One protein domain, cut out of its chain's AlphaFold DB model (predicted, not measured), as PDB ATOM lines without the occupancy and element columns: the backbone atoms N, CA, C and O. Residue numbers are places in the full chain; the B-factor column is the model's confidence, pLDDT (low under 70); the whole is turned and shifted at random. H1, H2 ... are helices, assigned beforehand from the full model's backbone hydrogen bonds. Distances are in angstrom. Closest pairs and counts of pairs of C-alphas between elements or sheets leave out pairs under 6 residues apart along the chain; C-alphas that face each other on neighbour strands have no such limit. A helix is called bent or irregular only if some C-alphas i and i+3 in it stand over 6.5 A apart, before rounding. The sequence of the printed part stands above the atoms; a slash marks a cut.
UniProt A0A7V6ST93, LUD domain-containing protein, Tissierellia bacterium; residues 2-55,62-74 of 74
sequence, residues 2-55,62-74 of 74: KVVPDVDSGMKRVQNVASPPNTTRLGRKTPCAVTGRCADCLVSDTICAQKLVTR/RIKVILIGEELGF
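What this domain is: This is residues 2 to 55 and 62 to 74 of the 74 residues of the protein "LUD domain-containing protein" of Tissierellia bacterium (UniProt A0A7V6ST93). What shape appears? There is little regular structure: one long helix, H1, has the short H2 packed by its later end, while residues 47 to 55 run back beside H1 and residues 62 to 74 make a loose outlying arc. What is printed? The printed part has 67 residues with two named helices, H1 then H2, and no named strand; they hold 24 residues, and the class is all helix. How large is it? It is only just compact, close to loose, with a radius of gyration of the C-alphas of 13.0 A and spans of 32 by 27 by 23 A.

Where its parts are: Where is H1? It holds residues 7 to 25, from C-alpha 7 at (-41.154, -28.389, -19.694), and is 25.7 A long. Where is H2? It holds residues 31 to 35, ending with C-alpha 35 at (-40.343, -38.084, -41.509).

How they stand to each other: Do the helices meet? They touch, H1 with residues 16 to 24 alone; the closest C-alphas, of Thr 24 and Ala 33, are 4.9 A apart. Is H1 even? It has a kink of 27 degrees near residue 19 and is only just irregular, with C-alphas 18 and 21 6.53 A apart. Are the backbone pairs whole? Every O i to N i+4 pair is within hydrogen-bond range in H2, and 10 of 15 in H1.

The domain as a whole: Is there a cut? Residues 56 to 61 are not printed, and C-alphas 55 and 62 are 13.6 A apart. Is confidence low anywhere? No printed residue is under 70.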
ATOM      1  N   LYS A   2     -53.042 -29.907 -25.197       88.06
ATOM      2  CA  LYS A   2     -51.868 -28.988 -25.163       88.06
ATOM      3  C   LYS A   2     -51.166 -28.856 -23.801       88.06
ATOM      4  O   LYS A   2     -50.076 -28.296 -23.743       88.06
ATOM      5  N   VAL A   3     -51.773 -29.362 -22.729       91.38
ATOM      6  CA  VAL A   3     -51.201 -29.378 -21.371       91.38
ATOM      7  C   VAL A   3     -50.364 -30.645 -21.180       91.38
ATOM      8  O   VAL A   3     -50.757 -31.716 -21.637       91.38
ATOM      9  N   VAL A   4     -49.213 -30.515 -20.525       93.81
ATOM     10  CA  VAL A   4     -48.233 -31.584 -20.278       93.81
ATOM     11  C   VAL A   4     -47.687 -31.484 -18.845       93.81
ATOM     12  O   VAL A   4     -47.820 -30.417 -18.245       93.81
ATOM     13  N   PRO A   5     -47.065 -32.545 -18.296       96.00
ATOM     14  CA  PRO A   5     -46.587 -32.551 -16.909       96.00
ATOM     15  C   PRO A   5     -45.420 -31.596 -16.625       96.00
ATOM     16  O   PRO A   5     -45.309 -31.077 -15.518       96.00
ATOM     17  N   ASP A   6     -44.542 -31.370 -17.604       96.44
ATOM     18  CA  ASP A   6     -43.291 -30.636 -17.413       96.44
ATOM     19  C   ASP A   6     -42.795 -29.965 -18.711       96.44
ATOM     20  O   ASP A   6     -43.356 -30.145 -19.798       96.44
ATOM     21  N   VAL A   7     -41.733 -29.160 -18.584       95.81
ATOM     22  CA  VAL A   7     -41.154 -28.389 -19.694       95.81
ATOM     23  C   VAL A   7     -40.599 -29.299 -20.791       95.81
ATOM     24  O   VAL A   7     -40.870 -29.047 -21.963       95.81
ATOM     25  N   ASP A   8     -39.859 -30.353 -20.445       95.88
ATOM     26  CA  ASP A   8     -39.246 -31.268 -21.417       95.88
ATOM     27  C   ASP A   8     -40.320 -32.028 -22.215       95.88
ATOM     28  O   ASP A   8     -40.292 -32.053 -23.450       95.88
ATOM     29  N   SER A   9     -41.347 -32.527 -21.526       96.38
ATOM     30  CA  SER A   9     -42.558 -33.088 -22.129       96.38
ATOM     31  C   SER A   9     -43.225 -32.098 -23.098       96.38
ATOM     32  O   SER A   9     -43.671 -32.489 -24.182       96.38
ATOM     33  N   GLY A  10     -43.250 -30.804 -22.765       95.19
ATOM     34  CA  GLY A  10     -43.781 -29.743 -23.631       95.19
ATOM     35  C   GLY A  10     -42.966 -29.547 -24.901       95.19
ATOM     36  O   GLY A  10     -43.528 -29.482 -25.997       95.19
ATOM     37  N   MET A  11     -41.640 -29.528 -24.771       95.19
ATOM     38  CA  MET A  11     -40.719 -29.421 -25.903       95.19
ATOM     39  C   MET A  11     -40.874 -30.615 -26.847       95.19
ATOM     40  O   MET A  11     -41.078 -30.428 -28.052       95.19
ATOM     41  N   LYS A  12     -40.884 -31.836 -26.296       95.06
ATOM     42  CA  LYS A  12     -41.083 -33.082 -27.051       95.06
ATOM     43  C   LYS A  12     -42.424 -33.099 -27.774       95.06
ATOM     44  O   LYS A  12     -42.471 -33.481 -28.944       95.06
ATOM     45  N   ARG A  13     -43.498 -32.647 -27.115       94.88
ATOM     46  CA  ARG A  13     -44.831 -32.537 -27.718       94.88
ATOM     47  C   ARG A  13     -44.835 -31.563 -28.894       94.88
ATOM     48  O   ARG A  13     -45.345 -31.904 -29.957       94.88
ATOM     49  N   VAL A  14     -44.283 -30.358 -28.735       94.88
ATOM     50  CA  VAL A  14     -44.220 -29.382 -29.837       94.88
ATOM     51  C   VAL A  14     -43.475 -29.986 -31.025       94.88
ATOM     52  O   VAL A  14     -43.994 -29.992 -32.136       94.88
ATOM     53  N   GLN A  15     -42.303 -30.563 -30.775       95.25
ATOM     54  CA  GLN A  15     -41.417 -31.087 -31.809       95.25
ATOM     55  C   GLN A  15     -41.953 -32.328 -32.534       95.25
ATOM     56  O   GLN A  15     -41.747 -32.446 -33.740       95.25
ATOM     57  N   ASN A  16     -42.623 -33.242 -31.827       94.81
ATOM     58  CA  ASN A  16     -42.970 -34.566 -32.361       94.81
ATOM     59  C   ASN A  16     -44.474 -34.836 -32.475       94.81
ATOM     60  O   ASN A  16     -44.854 -35.850 -33.047       94.81
ATOM     61  N   VAL A  17     -45.329 -33.954 -31.954       94.69
ATOM     62  CA  VAL A  17     -46.792 -34.102 -32.032       94.69
ATOM     63  C   VAL A  17     -47.410 -32.915 -32.760       94.69
ATOM     64  O   VAL A  17     -48.113 -33.104 -33.744       94.69
ATOM     65  N   ALA A  18     -47.101 -31.687 -32.335       95.31
ATOM     66  CA  ALA A  18     -47.754 -30.497 -32.880       95.31
ATOM     67  C   ALA A  18     -47.181 -30.069 -34.235       95.31
ATOM     68  O   ALA A  18     -47.917 -29.824 -35.189       95.31
ATOM     69  N   SER A  19     -45.856 -29.936 -34.323       96.19
ATOM     70  CA  SER A  19     -45.201 -29.388 -35.506       96.19
ATOM     71  C   SER A  19     -45.278 -30.295 -36.736       96.19
ATOM     72  O   SER A  19     -45.624 -29.753 -37.781       96.19
ATOM     73  N   PRO A  20     -45.027 -31.620 -36.674       96.38
ATOM     74  CA  PRO A  20     -45.008 -32.464 -37.873       96.38
ATOM     75  C   PRO A  20     -46.300 -32.408 -38.717       96.38
ATOM     76  O   PRO A  20     -46.227 -31.955 -39.864       96.38
ATOM     77  N   PRO A  21     -47.504 -32.716 -38.183       95.75
ATOM     78  CA  PRO A  21     -48.734 -32.627 -38.972       95.75
ATOM     79  C   PRO A  21     -49.034 -31.188 -39.410       95.75
ATOM     80  O   PRO A  21     -49.575 -30.966 -40.494       95.75
ATOM     81  N   ASN A  22     -48.641 -30.188 -38.614       96.19
ATOM     82  CA  ASN A  22     -48.830 -28.787 -38.970       96.19
ATOM     83  C   ASN A  22     -47.933 -28.355 -40.139       96.19
ATOM     84  O   ASN A  22     -48.379 -27.620 -41.014       96.19
ATOM     85  N   THR A  23     -46.684 -28.828 -40.182       97.25
ATOM     86  CA  THR A  23     -45.774 -28.580 -41.304       97.25
ATOM     87  C   THR A  23     -46.286 -29.216 -42.588       97.25
ATOM     88  O   THR A  23     -46.270 -28.549 -43.620       97.25
ATOM     89  N   THR A  24     -46.838 -30.433 -42.523       96.19
ATOM     90  CA  THR A  24     -47.497 -31.082 -43.667       96.19
ATOM     91  C   THR A  24     -48.719 -30.286 -44.129       96.19
ATOM     92  O   THR A  24     -48.820 -29.947 -45.304       96.19
ATOM     93  N   ARG A  25     -49.611 -29.898 -43.204       96.12
ATOM     94  CA  ARG A  25     -50.810 -29.091 -43.502       96.12
ATOM     95  C   ARG A  25     -50.479 -27.743 -44.150       96.12
ATOM     96  O   ARG A  25     -51.238 -27.263 -44.983       96.12
ATOM     97  N   LEU A  26     -49.373 -27.123 -43.742       96.38
ATOM     98  CA  LEU A  26     -48.907 -25.835 -44.259       96.38
ATOM     99  C   LEU A  26     -47.995 -25.963 -45.493       96.38
ATOM    100  O   LEU A  26     -47.509 -24.941 -45.971       96.38
ATOM    101  N   GLY A  27     -47.724 -27.179 -45.983       96.25
ATOM    102  CA  GLY A  27     -46.851 -27.409 -47.140       96.25
ATOM    103  C   GLY A  27     -45.387 -27.006 -46.919       96.25
ATOM    104  O   GLY A  27     -44.717 -26.588 -47.862       96.25
ATOM    105  N   ARG A  28     -44.889 -27.086 -45.678       97.50
ATOM    106  CA  ARG A  28     -43.533 -26.656 -45.303       97.50
ATOM    107  C   ARG A  28     -42.482 -27.690 -45.687       97.50
ATOM    108  O   ARG A  28     -42.644 -28.882 -45.434       97.50
ATOM    109  N   LYS A  29     -41.343 -27.225 -46.197       97.25
ATOM    110  CA  LYS A  29     -40.178 -28.037 -46.573       97.25
ATOM    111  C   LYS A  29     -39.267 -28.272 -45.371       97.25
ATOM    112  O   LYS A  29     -38.138 -27.791 -45.310       97.25
ATOM    113  N   THR A  30     -39.777 -29.009 -44.392       97.50
ATOM    114  CA  THR A  30     -39.040 -29.359 -43.169       97.50
ATOM    115  C   THR A  30     -38.837 -30.872 -43.076       97.50
ATOM    116  O   THR A  30     -39.682 -31.626 -43.561       97.50
ATOM    117  N   PRO A  31     -37.765 -31.359 -42.422       97.56
ATOM    118  CA  PRO A  31     -37.566 -32.795 -42.228       97.56
ATOM    119  C   PRO A  31     -38.738 -33.477 -41.511       97.56
ATOM    120  O   PRO A  31     -39.088 -34.610 -41.843       97.56
ATOM    121  N   CYS A  32     -39.384 -32.790 -40.564       97.25
ATOM    122  CA  CYS A  32     -40.530 -33.333 -39.835       97.25
ATOM    123  C   CYS A  32     -41.809 -33.424 -40.679       97.25
ATOM    124  O   CYS A  32     -42.637 -34.281 -40.384       97.25
ATOM    125  N   ALA A  33     -41.944 -32.643 -41.757       97.06
ATOM    126  CA  ALA A  33     -43.048 -32.794 -42.709       97.06
ATOM    127  C   ALA A  33     -42.967 -34.108 -43.505       97.06
ATOM    128  O   ALA A  33     -43.994 -34.616 -43.949       97.06
ATOM    129  N   VAL A  34     -41.753 -34.644 -43.685       96.75
ATOM    130  CA  VAL A  34     -41.485 -35.881 -44.440       96.75
ATOM    131  C   VAL A  34     -41.404 -37.091 -43.512       96.75
ATOM    132  O   VAL A  34     -41.984 -38.134 -43.788       96.75
ATOM    133  N   THR A  35     -40.671 -36.961 -42.406       96.69
ATOM    134  CA  THR A  35     -40.343 -38.084 -41.509       96.69
ATOM    135  C   THR A  35     -41.328 -38.257 -40.353       96.69
ATOM    136  O   THR A  35     -41.272 -39.261 -39.644       96.69
ATOM    137  N   GLY A  36     -42.190 -37.265 -40.102       95.38
ATOM    138  CA  GLY A  36     -43.093 -37.245 -38.949       95.38
ATOM    139  C   GLY A  36     -42.397 -37.046 -37.597       95.38
ATOM    140  O   GLY A  36     -43.060 -37.074 -36.564       95.38
ATOM    141  N   ARG A  37     -41.072 -36.847 -37.568       95.88
ATOM    142  CA  ARG A  37     -40.277 -36.681 -36.343       95.88
ATOM    143  C   ARG A  37     -39.378 -35.460 -36.438       95.88
ATOM    144  O   ARG A  37     -38.960 -35.055 -37.522       95.88
ATOM    145  N   CYS A  38     -39.085 -34.846 -35.299       96.75
ATOM    146  CA  CYS A  38     -38.171 -33.715 -35.265       96.75
ATOM    147  C   CYS A  38     -36.743 -34.163 -35.594       96.75
ATOM    148  O   CYS A  38     -36.253 -35.137 -35.031       96.75
ATOM    149  N   ALA A  39     -36.076 -33.416 -36.473       96.31
ATOM    150  CA  ALA A  39     -34.664 -33.599 -36.813       96.31
ATOM    151  C   ALA A  39     -33.795 -32.430 -36.310       96.31
ATOM    152  O   ALA A  39     -32.752 -32.155 -36.889       96.31
ATOM    153  N   ASP A  40     -34.290 -31.692 -35.310       95.56
ATOM    154  CA  ASP A  40     -33.665 -30.484 -34.750       95.56
ATOM    155  C   ASP A  40     -33.153 -29.501 -35.821       95.56
ATOM    156  O   ASP A  40     -32.018 -29.033 -35.818       95.56
ATOM    157  N   CYS A  41     -34.002 -29.236 -36.818       95.50
ATOM    158  CA  CYS A  41     -33.602 -28.501 -38.007       95.50
ATOM    159  C   CYS A  41     -33.598 -26.980 -37.800       95.50
ATOM    160  O   CYS A  41     -34.507 -26.417 -37.187       95.50
ATOM    161  N   LEU A  42     -32.654 -26.311 -38.464       96.00
ATOM    162  CA  LEU A  42     -32.539 -24.848 -38.540       96.00
ATOM    163  C   LEU A  42     -32.781 -24.320 -39.964       96.00
ATOM    164  O   LEU A  42     -32.185 -23.336 -40.396       96.00
ATOM    165  N   VAL A  43     -33.644 -24.998 -40.721       95.62
ATOM    166  CA  VAL A  43     -34.047 -24.537 -42.056       95.62
ATOM    167  C   VAL A  43     -34.951 -23.312 -41.947       95.62
ATOM    168  O   VAL A  43     -35.721 -23.186 -40.996       95.62
ATOM    169  N   SER A  44     -34.914 -22.440 -42.953       95.56
ATOM    170  CA  SER A  44     -35.722 -21.210 -42.988       95.56
ATOM    171  C   SER A  44     -37.233 -21.453 -42.888       95.56
ATOM    172  O   SER A  44     -37.965 -20.573 -42.452       95.56
ATOM    173  N   ASP A  45     -37.699 -22.644 -43.272       96.19
ATOM    174  CA  ASP A  45     -39.117 -23.016 -43.294       96.19
ATOM    175  C   ASP A  45     -39.593 -23.695 -41.987       96.19
ATOM    176  O   ASP A  45     -40.711 -24.210 -41.909       96.19
ATOM    177  N   THR A  46     -38.738 -23.730 -40.954       96.88
ATOM    178  CA  THR A  46     -39.069 -24.300 -39.641       96.88
ATOM    179  C   THR A  46     -40.139 -23.475 -38.927       96.88
ATOM    180  O   THR A  46     -40.066 -22.249 -38.856       96.88
ATOM    181  N   ILE A  47     -41.141 -24.146 -38.355       96.00
ATOM    182  CA  ILE A  47     -42.254 -23.474 -37.661       96.00
ATOM    183  C   ILE A  47     -42.110 -23.491 -36.136       96.00
ATOM    184  O   ILE A  47     -42.751 -22.704 -35.448       96.00
ATOM    185  N   CYS A  48     -41.267 -24.373 -35.593       95.19
ATOM    186  CA  CYS A  48     -40.938 -24.438 -34.166       95.19
ATOM    187  C   CYS A  48     -39.653 -23.655 -33.846       95.19
ATOM    188  O   CYS A  48     -38.852 -24.069 -33.010       95.19
ATOM    189  N   ALA A  49     -39.463 -22.520 -34.528       95.00
ATOM    190  CA  ALA A  49     -38.244 -21.714 -34.496       95.00
ATOM    191  C   ALA A  49     -37.927 -21.117 -33.115       95.00
ATOM    192  O   ALA A  49     -36.767 -20.893 -32.784       95.00
ATOM    193  N   GLN A  50     -38.957 -20.835 -32.313       93.94
ATOM    194  CA  GLN A  50     -38.817 -20.173 -31.020       93.94
ATOM    195  C   GLN A  50     -39.491 -20.991 -29.924       93.94
ATOM    196  O   GLN A  50     -40.618 -21.462 -30.077       93.94
ATOM    197  N   LYS A  51     -38.793 -21.131 -28.798       92.19
ATOM    198  CA  LYS A  51     -39.269 -21.816 -27.597       92.19
ATOM    199  C   LYS A  51     -39.066 -20.848 -26.434       92.19
ATOM    200  O   LYS A  51     -37.934 -20.474 -26.141       92.19
ATOM    201  N   LEU A  52     -40.157 -20.373 -25.840       93.94
ATOM    202  CA  LEU A  52     -40.144 -19.294 -24.849       93.94
ATOM    203  C   LEU A  52     -40.722 -19.790 -23.523       93.94
ATOM    204  O   LEU A  52     -41.740 -20.479 -23.507       93.94
ATOM    205  N   VAL A  53     -40.091 -19.391 -22.419       93.75
ATOM    206  CA  VAL A  53     -40.589 -19.620 -21.059       93.75
ATOM    207  C   VAL A  53     -40.925 -18.271 -20.440       93.75
ATOM    208  O   VAL A  53     -40.046 -17.444 -20.200       93.75
ATOM    209  N   THR A  54     -42.205 -18.047 -20.157       94.06
ATOM    210  CA  THR A  54     -42.657 -16.836 -19.468       94.06
ATOM    211  C   THR A  54     -42.612 -17.066 -17.963       94.06
ATOM    212  O   THR A  54     -43.503 -17.703 -17.409       94.06
ATOM    213  N   ARG A  55     -41.591 -16.528 -17.287       94.75
ATOM    214  CA  ARG A  55     -41.495 -16.580 -15.815       94.75
ATOM    215  C   ARG A  55     -42.480 -15.629 -15.128       94.75
ATOM    216  O   ARG A  55     -43.013 -15.956 -14.075       94.75
ATOM    217  N   ARG A  62     -52.710  -9.197 -19.234       96.81
ATOM    218  CA  ARG A  62     -52.041  -9.356 -20.543       96.81
ATOM    219  C   ARG A  62     -52.186 -10.749 -21.160       96.81
ATOM    220  O   ARG A  62     -52.300 -10.861 -22.376       96.81
ATOM    221  N   ILE A  63     -52.136 -11.803 -20.347       95.81
ATOM    222  CA  ILE A  63     -52.171 -13.195 -20.813       95.81
ATOM    223  C   ILE A  63     -53.446 -13.848 -20.287       95.81
ATOM    224  O   ILE A  63     -53.688 -13.858 -19.082       95.81
ATOM    225  N   LYS A  64     -54.243 -14.412 -21.196       95.06
ATOM    226  CA  LYS A  64     -55.414 -15.235 -20.878       95.06
ATOM    227  C   LYS A  64     -55.151 -16.648 -21.384       95.06
ATOM    228  O   LYS A  64     -54.805 -16.821 -22.550       95.06
ATOM    229  N   VAL A  65     -55.309 -17.645 -20.518       92.50
ATOM    230  CA  VAL A  65     -55.206 -19.064 -20.883       92.50
ATOM    231  C   VAL A  65     -56.614 -19.643 -20.898       92.50
ATOM    232  O   VAL A  65     -57.313 -19.581 -19.892       92.50
ATOM    233  N   ILE A  66     -57.029 -20.182 -22.043       92.25
ATOM    234  CA  ILE A  66     -58.323 -20.848 -22.210       92.25
ATOM    235  C   ILE A  66     -58.043 -22.330 -22.419       92.25
ATOM    236  O   ILE A  66     -57.345 -22.705 -23.364       92.25
ATOM    237  N   LEU A  67     -58.569 -23.163 -21.525       91.56
ATOM    238  CA  LEU A  67     -58.489 -24.613 -21.629       91.56
ATOM    239  C   LEU A  67     -59.820 -25.138 -22.151       91.56
ATOM    240  O   LEU A  67     -60.875 -24.800 -21.621       91.56
ATOM    241  N   ILE A  68     -59.752 -25.961 -23.191       91.12
ATOM    242  CA  ILE A  68     -60.911 -26.641 -23.762       91.12
ATOM    243  C   ILE A  68     -60.772 -28.122 -23.404       91.12
ATOM    244  O   ILE A  68     -59.724 -28.723 -23.651       91.12
ATOM    245  N   GLY A  69     -61.814 -28.695 -22.802       89.94
ATOM    246  CA  GLY A  69     -61.862 -30.095 -22.359       89.94
ATOM    247  C   GLY A  69     -62.051 -31.114 -23.486       89.94
ATOM    248  O   GLY A  69     -62.475 -32.231 -23.225       89.94
ATOM    249  N   GLU A  70     -61.758 -30.729 -24.726       90.19
ATOM    250  CA  GLU A  70     -61.983 -31.521 -25.934       90.19
ATOM    251  C   GLU A  70     -60.655 -31.809 -26.645       90.19
ATOM    252  O   GLU A  70     -59.659 -31.090 -26.488       90.19
ATOM    253  N   GLU A  71     -60.628 -32.858 -27.464       85.56
ATOM    254  CA  GLU A  71     -59.459 -33.214 -28.268       85.56
ATOM    255  C   GLU A  71     -59.387 -32.381 -29.552       85.56
ATOM    256  O   GLU A  71     -59.713 -32.833 -30.645       85.56
ATOM    257  N   LEU A  72     -58.941 -31.130 -29.405       84.94
ATOM    258  CA  LEU A  72     -58.795 -30.188 -30.515       84.94
ATOM    259  C   LEU A  72     -57.323 -29.867 -30.823       84.94
ATOM    260  O   LEU A  72     -56.532 -29.518 -29.938       84.94
ATOM    261  N   GLY A  73     -56.985 -29.889 -32.115       80.62
ATOM    262  CA  GLY A  73     -55.666 -29.529 -32.645       80.62
ATOM    263  C   GLY A  73     -54.603 -30.630 -32.536       80.62
ATOM    264  O   GLY A  73     -54.880 -31.749 -32.118       80.62
ATOM    265  N   PHE A  74     -53.375 -30.282 -32.926       75.69
ATOM    266  CA  PHE A  74     -52.171 -31.124 -32.873       75.69
ATOM    267  C   PHE A  74     -51.170 -30.594 -31.839       75.69
ATOM    268  O   PHE A  74     -51.063 -29.367 -31.616       75.69
TER     269      PHE A  74